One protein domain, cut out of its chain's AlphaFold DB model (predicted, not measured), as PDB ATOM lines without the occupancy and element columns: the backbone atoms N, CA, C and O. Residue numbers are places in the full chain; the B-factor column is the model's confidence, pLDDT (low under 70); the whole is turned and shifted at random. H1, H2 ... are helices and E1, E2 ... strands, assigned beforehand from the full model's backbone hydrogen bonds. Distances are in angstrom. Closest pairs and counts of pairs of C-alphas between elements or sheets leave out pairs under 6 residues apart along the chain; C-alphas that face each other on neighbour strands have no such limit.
ATOM      1  N   ALA A   2     120.453 103.151 155.475       96.00
ATOM      2  CA  ALA A   2     120.140 103.474 156.857       96.00
ATOM      3  C   ALA A   2     118.620 103.425 157.020       96.00
ATOM      4  O   ALA A   2     117.906 103.785 156.085       96.00
ATOM      5  N   TRP A   3     118.114 102.961 158.160       96.06
ATOM      6  CA  TRP A   3     116.669 102.896 158.371       96.06
ATOM      7  C   TRP A   3     116.040 104.278 158.260       96.06
ATOM      8  O   TRP A   3     116.554 105.239 158.829       96.06
ATOM      9  N   ALA A   4     114.935 104.361 157.526       96.56
ATOM     10  CA  ALA A   4     114.153 105.578 157.423       96.56
ATOM     11  C   ALA A   4     113.227 105.716 158.635       96.56
ATOM     12  O   ALA A   4     112.627 104.742 159.089       96.56
ATOM     13  N   PHE A   5     113.073 106.929 159.147       96.62
ATOM     14  CA  PHE A   5     112.030 107.244 160.110       96.62
ATOM     15  C   PHE A   5     110.660 107.129 159.430       96.62
ATOM     16  O   PHE A   5     109.714 106.567 159.986       96.62
ATOM     17  N   GLU A   6     110.569 107.616 158.193       92.19
ATOM     18  CA  GLU A   6     109.411 107.469 157.327       92.19
ATOM     19  C   GLU A   6     109.301 106.005 156.885       92.19
ATOM     20  O   GLU A   6     110.066 105.517 156.061       92.19
ATOM     21  N   GLN A   7     108.349 105.277 157.460       91.31
ATOM     22  CA  GLN A   7     108.034 103.905 157.066       91.31
ATOM     23  C   GLN A   7     106.734 103.937 156.251       91.31
ATOM     24  O   GLN A   7     105.642 103.763 156.796       91.31
ATOM     25  N   ASP A   8     106.836 104.253 154.957       82.56
ATOM     26  CA  ASP A   8     105.676 104.385 154.062       82.56
ATOM     27  C   ASP A   8     105.054 103.022 153.686       82.56
ATOM     28  O   ASP A   8     105.501 101.968 154.132       82.56
ATOM     29  N   GLU A   9     103.991 103.015 152.877       81.19
ATOM     30  CA  GLU A   9     103.346 101.768 152.420       81.19
ATOM     31  C   GLU A   9     104.243 100.916 151.509       81.19
ATOM     32  O   GLU A   9     103.996  99.726 151.329       81.19
ATOM     33  N   ARG A  10     105.294 101.518 150.941       78.69
ATOM     34  CA  ARG A  10     106.317 100.819 150.158       78.69
ATOM     35  C   ARG A  10     107.389 100.204 151.056       78.69
ATOM     36  O   ARG A  10     108.198  99.418 150.566       78.69
ATOM     37  N   ALA A  11     107.417 100.536 152.349       79.81
ATOM     38  CA  ALA A  11     108.282  99.870 153.305       79.81
ATOM     39  C   ALA A  11     107.863  98.404 153.437       79.81
ATOM     40  O   ALA A  11     106.716  98.077 153.739       79.81
ATOM     41  N   MET A  12     108.824  97.502 153.260       78.25
ATOM     42  CA  MET A  12     108.592  96.070 153.472       78.25
ATOM     43  C   MET A  12     108.459  95.737 154.965       78.25
ATOM     44  O   MET A  12     107.974  94.666 155.334       78.25
ATOM     45  N   SER A  13     108.892  96.657 155.831       81.06
ATOM     46  CA  SER A  13     108.775  96.534 157.274       81.06
ATOM     47  C   SER A  13     107.513  97.205 157.815       81.06
ATOM     48  O   SER A  13     107.101  98.273 157.373       81.06
ATOM     49  N   LYS A  14     106.932  96.597 158.855       82.50
ATOM     50  CA  LYS A  14     105.834  97.175 159.645       82.50
ATOM     51  C   LYS A  14     106.328  98.065 160.787       82.50
ATOM     52  O   LYS A  14     105.530  98.435 161.648       82.50
ATOM     53  N   GLU A 104     113.973 112.183 156.164       96.94
ATOM     54  CA  GLU A 104     114.241 112.711 154.827       96.94
ATOM     55  C   GLU A 104     115.289 113.836 154.856       96.94
ATOM     56  O   GLU A 104     115.186 114.805 155.606       96.94
ATOM     57  N   GLY A 105     116.326 113.690 154.029       96.56
ATOM     58  CA  GLY A 105     117.398 114.676 153.877       96.56
ATOM     59  C   GLY A 105     118.478 114.662 154.966       96.56
ATOM     60  O   GLY A 105     119.582 115.135 154.702       96.56
ATOM     61  N   GLU A 106     118.229 114.067 156.133       97.75
ATOM     62  CA  GLU A 106     119.179 114.048 157.255       97.75
ATOM     63  C   GLU A 106     120.482 113.327 156.899       97.75
ATOM     64  O   GLU A 106     121.571 113.870 157.086       97.75
ATOM     65  N   LEU A 107     120.381 112.136 156.301       96.62
ATOM     66  CA  LEU A 107     121.550 111.351 155.894       96.62
ATOM     67  C   LEU A 107     122.422 112.107 154.876       96.62
ATOM     68  O   LEU A 107     123.648 112.053 154.942       96.62
ATOM     69  N   LYS A 108     121.794 112.834 153.945       96.12
ATOM     70  CA  LYS A 108     122.502 113.664 152.962       96.12
ATOM     71  C   LYS A 108     123.204 114.838 153.643       96.12
ATOM     72  O   LYS A 108     124.385 115.053 153.385       96.12
ATOM     73  N   ALA A 109     122.496 115.557 154.512       96.06
ATOM     74  CA  ALA A 109     123.049 116.692 155.242       96.06
ATOM     75  C   ALA A 109     124.252 116.279 156.102       96.06
ATOM     76  O   ALA A 109     125.257 116.983 156.109       96.06
ATOM     77  N   LEU A 110     124.191 115.108 156.745       95.06
ATOM     78  CA  LEU A 110     125.299 114.554 157.524       95.06
ATOM     79  C   LEU A 110     126.543 114.280 156.664       95.06
ATOM     80  O   LEU A 110     127.662 114.583 157.071       95.06
ATOM     81  N   CYS A 111     126.372 113.728 155.461       93.19
ATOM     82  CA  CYS A 111     127.497 113.521 154.545       93.19
ATOM     83  C   CYS A 111     128.105 114.844 154.055       93.19
ATOM     84  O   CYS A 111     129.314 114.922 153.851       93.19
ATOM     85  N   GLU A 112     127.284 115.877 153.869       92.38
ATOM     86  CA  GLU A 112     127.719 117.200 153.402       92.38
ATOM     87  C   GLU A 112     128.302 118.072 154.520       92.38
ATOM     88  O   GLU A 112     129.089 118.975 154.244       92.38
ATOM     89  N   SER A 113     127.975 117.794 155.785       93.75
ATOM     90  CA  SER A 113     128.480 118.553 156.933       93.75
ATOM     91  C   SER A 113     129.934 118.247 157.291       93.75
ATOM     92  O   SER A 113     130.443 118.840 158.234       93.75
ATOM     93  N   LEU A 114     130.594 117.319 156.589       89.12
ATOM     94  CA  LEU A 114     131.974 116.899 156.834       89.12
ATOM     95  C   LEU A 114     132.930 117.616 155.859       89.12
ATOM     96  O   LEU A 114     133.112 117.149 154.731       89.12
ATOM     97  N   PRO A 115     133.586 118.726 156.261       83.56
ATOM     98  CA  PRO A 115     134.366 119.552 155.335       83.56
ATOM     99  C   PRO A 115     135.594 118.822 154.784       83.56
ATOM    100  O   PRO A 115     135.944 118.982 153.618       83.56
ATOM    101  N   GLU A 116     136.228 117.979 155.602       84.62
ATOM    102  CA  GLU A 116     137.366 117.157 155.180       84.62
ATOM    103  C   GLU A 116     136.948 116.120 154.132       84.62
ATOM    104  O   GLU A 116     137.662 115.907 153.149       84.62
ATOM    105  N   ALA A 117     135.763 115.524 154.300       83.56
ATOM    106  CA  ALA A 117     135.213 114.544 153.372       83.56
ATOM    107  C   ALA A 117     134.833 115.171 152.028       83.56
ATOM    108  O   ALA A 117     135.045 114.550 150.991       83.56
ATOM    109  N   ALA A 118     134.367 116.424 152.017       84.38
ATOM    110  CA  ALA A 118     133.993 117.130 150.789       84.38
ATOM    111  C   ALA A 118     135.141 117.249 149.763       84.38
ATOM    112  O   ALA A 118     134.890 117.444 148.574       84.38
ATOM    113  N   SER A 119     136.401 117.113 150.197       87.81
ATOM    114  CA  SER A 119     137.571 117.137 149.305       87.81
ATOM    115  C   SER A 119     137.795 115.836 148.517       87.81
ATOM    116  O   SER A 119     138.425 115.860 147.456       87.81
ATOM    117  N   TRP A 120     137.275 114.704 149.001       90.50
ATOM    118  CA  TRP A 120     137.486 113.375 148.409       90.50
ATOM    119  C   TRP A 120     136.201 112.569 148.206       90.50
ATOM    120  O   TRP A 120     136.250 111.457 147.675       90.50
ATOM    121  N   MET A 121     135.052 113.126 148.579       92.88
ATOM    122  CA  MET A 121     133.742 112.498 148.496       92.88
ATOM    123  C   MET A 121     132.694 113.498 148.008       92.88
ATOM    124  O   MET A 121     132.631 114.637 148.468       92.88
ATOM    125  N   LYS A 122     131.816 113.043 147.115       92.75
ATOM    126  CA  LYS A 122     130.675 113.809 146.611       92.75
ATOM    127  C   LYS A 122     129.406 112.970 146.664       92.75
ATOM    128  O   LYS A 122     129.414 111.801 146.294       92.75
ATOM    129  N   VAL A 123     128.299 113.573 147.088       95.00
ATOM    130  CA  VAL A 123     126.982 112.926 147.031       95.00
ATOM    131  C   VAL A 123     126.476 112.938 145.592       95.00
ATOM    132  O   VAL A 123     126.234 114.003 145.029       95.00
ATOM    133  N   GLU A 124     126.288 111.761 144.995       96.12
ATOM    134  CA  GLU A 124     125.654 111.651 143.676       96.12
ATOM    135  C   GLU A 124     124.134 111.674 143.790       96.12
ATOM    136  O   GLU A 124     123.449 112.385 143.059       96.12
ATOM    137  N   ARG A 125     123.593 110.871 144.709       96.50
ATOM    138  CA  ARG A 125     122.149 110.760 144.917       96.50
ATOM    139  C   ARG A 125     121.828 110.254 146.312       96.50
ATOM    140  O   ARG A 125     122.520 109.389 146.841       96.50
ATOM    141  N   CYS A 126     120.723 110.747 146.856       97.31
ATOM    142  CA  CYS A 126     120.081 110.219 148.051       97.31
ATOM    143  C   CYS A 126     118.627 109.887 147.705       97.31
ATOM    144  O   CYS A 126     117.965 110.671 147.028       97.31
ATOM    145  N   PHE A 127     118.164 108.696 148.071       96.56
ATOM    146  CA  PHE A 127     116.862 108.173 147.660       96.56
ATOM    147  C   PHE A 127     116.312 107.202 148.703       96.56
ATOM    148  O   PHE A 127     117.066 106.606 149.472       96.56
ATOM    149  N   TYR A 128     114.994 107.047 148.711       95.38
ATOM    150  CA  TYR A 128     114.301 106.099 149.571       95.38
ATOM    151  C   TYR A 128     114.164 104.739 148.880       95.38
ATOM    152  O   TYR A 128     113.794 104.674 147.706       95.38
ATOM    153  N   ASP A 129     114.424 103.662 149.618       94.44
ATOM    154  CA  ASP A 129     114.199 102.287 149.181       94.44
ATOM    155  C   ASP A 129     113.631 101.449 150.334       94.44
ATOM    156  O   ASP A 129     114.312 101.179 151.327       94.44
ATOM    157  N   THR A 130     112.363 101.052 150.193       93.00
ATOM    158  CA  THR A 130     111.689 100.030 151.016       93.00
ATOM    159  C   THR A 130     111.873 100.169 152.538       93.00
ATOM    160  O   THR A 130     112.000  99.175 153.256       93.00
ATOM    161  N   GLY A 131     111.819 101.398 153.064       93.75
ATOM    162  CA  GLY A 131     111.980 101.692 154.498       93.75
ATOM    163  C   GLY A 131     113.396 102.111 154.895       93.75
ATOM    164  O   GLY A 131     113.721 102.131 156.084       93.75
ATOM    165  N   ASN A 132     114.247 102.433 153.917       95.69
ATOM    166  CA  ASN A 132     115.619 102.873 154.124       95.69
ATOM    167  C   ASN A 132     115.918 104.152 153.344       95.69
ATOM    168  O   ASN A 132     115.575 104.271 152.167       95.69
ATOM    169  N   TRP A 133     116.670 105.058 153.962       97.19
ATOM    170  CA  TRP A 133     117.404 106.090 153.245       97.19
ATOM    171  C   TRP A 133     118.708 105.519 152.697       97.19
ATOM    172  O   TRP A 133     119.499 104.858 153.382       97.19
ATOM    173  N   CYS A 134     118.924 105.769 151.415       97.12
ATOM    174  CA  CYS A 134     120.056 105.282 150.651       97.12
ATOM    175  C   CYS A 134     120.831 106.471 150.112       97.12
ATOM    176  O   CYS A 134     120.240 107.456 149.673       97.12
ATOM    177  N   ILE A 135     122.155 106.369 150.112       96.88
ATOM    178  CA  ILE A 135     123.026 107.392 149.548       96.88
ATOM    179  C   ILE A 135     124.094 106.722 148.692       96.88
ATOM    180  O   ILE A 135     124.632 105.679 149.066       96.88
ATOM    181  N   VAL A 136     124.348 107.296 147.520       96.69
ATOM    182  CA  VAL A 136     125.470 106.930 146.653       96.69
ATOM    183  C   VAL A 136     126.460 108.074 146.672       96.69
ATOM    184  O   VAL A 136     126.091 109.239 146.488       96.69
ATOM    185  N   LEU A 137     127.710 107.710 146.924       94.69
ATOM    186  CA  LEU A 137     128.828 108.617 147.086       94.69
ATOM    187  C   LEU A 137     129.866 108.294 146.010       94.69
ATOM    188  O   LEU A 137     130.226 107.132 145.819       94.69
ATOM    189  N   GLU A 138     130.349 109.324 145.335       94.06
ATOM    190  CA  GLU A 138     131.476 109.269 144.411       94.06
ATOM    191  C   GLU A 138     132.757 109.615 145.183       94.06
ATOM    192  O   GLU A 138     132.819 110.653 145.847       94.06
ATOM    193  N   LYS A 139     133.791 108.766 145.095       92.50
ATOM    194  CA  LYS A 139     135.142 109.099 145.580       92.50
ATOM    195  C   LYS A 139     135.822 109.974 144.524       92.50
ATOM    196  O   LYS A 139     136.200 109.473 143.470       92.50
ATOM    197  N   THR A 140     135.964 111.270 144.795       89.31
ATOM    198  CA  THR A 140     136.448 112.276 143.829       89.31
ATOM    199  C   THR A 140     137.963 112.475 143.855       89.31
ATOM    200  O   THR A 140     138.536 113.002 142.903       89.31
ATOM    201  N   SER A 141     138.639 112.050 144.923       84.38
ATOM    202  CA  SER A 141     140.098 112.089 145.044       84.38
ATOM    203  C   SER A 141     140.589 111.045 146.061       84.38
ATOM    204  O   SER A 141     139.789 110.330 146.675       84.38
ATOM    205  N   ARG A 142     141.911 110.882 146.219       75.38
ATOM    206  CA  ARG A 142     142.448 110.093 147.341       75.38
ATOM    207  C   ARG A 142     142.163 110.841 148.640       75.38
ATOM    208  O   ARG A 142     142.371 112.049 148.701       75.38
ATOM    209  N   SER A 143     141.704 110.122 149.662       70.38
ATOM    210  CA  SER A 143     141.543 110.707 150.989       70.38
ATOM    211  C   SER A 143     142.891 111.254 151.472       70.38
ATOM    212  O   SER A 143     143.915 110.604 151.241       70.38
ATOM    213  N   PRO A 144     142.923 112.416 152.144       64.38
ATOM    214  CA  PRO A 144     144.139 112.916 152.767       64.38
ATOM    215  C   PRO A 144     144.698 111.853 153.727       64.38
ATOM    216  O   PRO A 144     144.053 111.529 154.719       64.38
ATOM    217  N   GLY A 145     145.865 111.278 153.414       65.94
ATOM    218  CA  GLY A 145     146.545 110.288 154.264       65.94
ATOM    219  C   GLY A 145     146.748 108.884 153.674       65.94
ATOM    220  O   GLY A 145     147.259 108.028 154.391       65.94
ATOM    221  N   GLU A 146     146.377 108.648 152.408       52.25
ATOM    222  CA  GLU A 146     146.615 107.388 151.664       52.25
ATOM    223  C   GLU A 146     147.811 107.463 150.697       52.25
ATOM    224  O   GLU A 146     147.943 108.486 149.983       52.25
TER     225      GLU A 146
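What this domain is: This is residues 2 to 14 and 104 to 146 of the 146 residues of the protein "Hypothetical protein" of Rhizochromulina marina (UniProt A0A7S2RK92). A long two-stranded hairpin, E1 and E2, runs along a rod-like domain, and one short helix, H1, packs over one face of it. The unnamed stretch of residues 2 to 14 begins beside E2 and runs past the turn of the hairpin, while the last residues run on past its other end. The printed part has 56 residues, with one named helix and two named strands in the order H1, E1, E2; the sheet is antiparallel, the class is mixed, helices and strands, and under half of the residues are in named elements. The whole is loose, with a radius of gyration of the C-alphas of 13.8 A and spans of 43 by 16 by 16 A.

How they stand to each other: E1, residues 121 to 129, and E2, residues 132 to 139, form an antiparallel hairpin, with 159 degrees between their directions. N 127 and O 134 are 2.9 A apart and N 134 and O 127 are 2.8 A apart, both within hydrogen-bond range. E1 bends by 56 degrees at residue 124. Residues 2 to 3 pair antiparallel with residues 132 to 133 of E2. The closest C-alphas of H1, residues 106 to 112, and E1 are those of Lys 108 and Cys 126, 6.5 A apart. For H1 and E2 they are those of Lys 108 and Ile 135, 7.2 A apart. In H1 every O i to N i+4 pair is within hydrogen-bond range.

Where its parts are: E1 measures 22.1 A from C-alpha 121 at (133.742, 112.498, 148.496) to C-alpha 129. E2 measures 22.2 A and ends with C-alpha 139 at (135.142, 109.099, 145.580). H1 measures 9.9 A and begins with C-alpha 106 at (119.179, 114.048, 157.255).

The domain as a whole: The C-alphas farthest apart, those of Glu 9 and Gly 145, are 44.1 A apart. Residues 15 to 103 are not printed, and C-alphas 14 and 104 are 18.3 A apart across the cut. The link from E1 to E2 is tight, and that from H1 to E1 is short. The mean pLDDT of the printed part is 89.3, with residues 144 to 146 under 70.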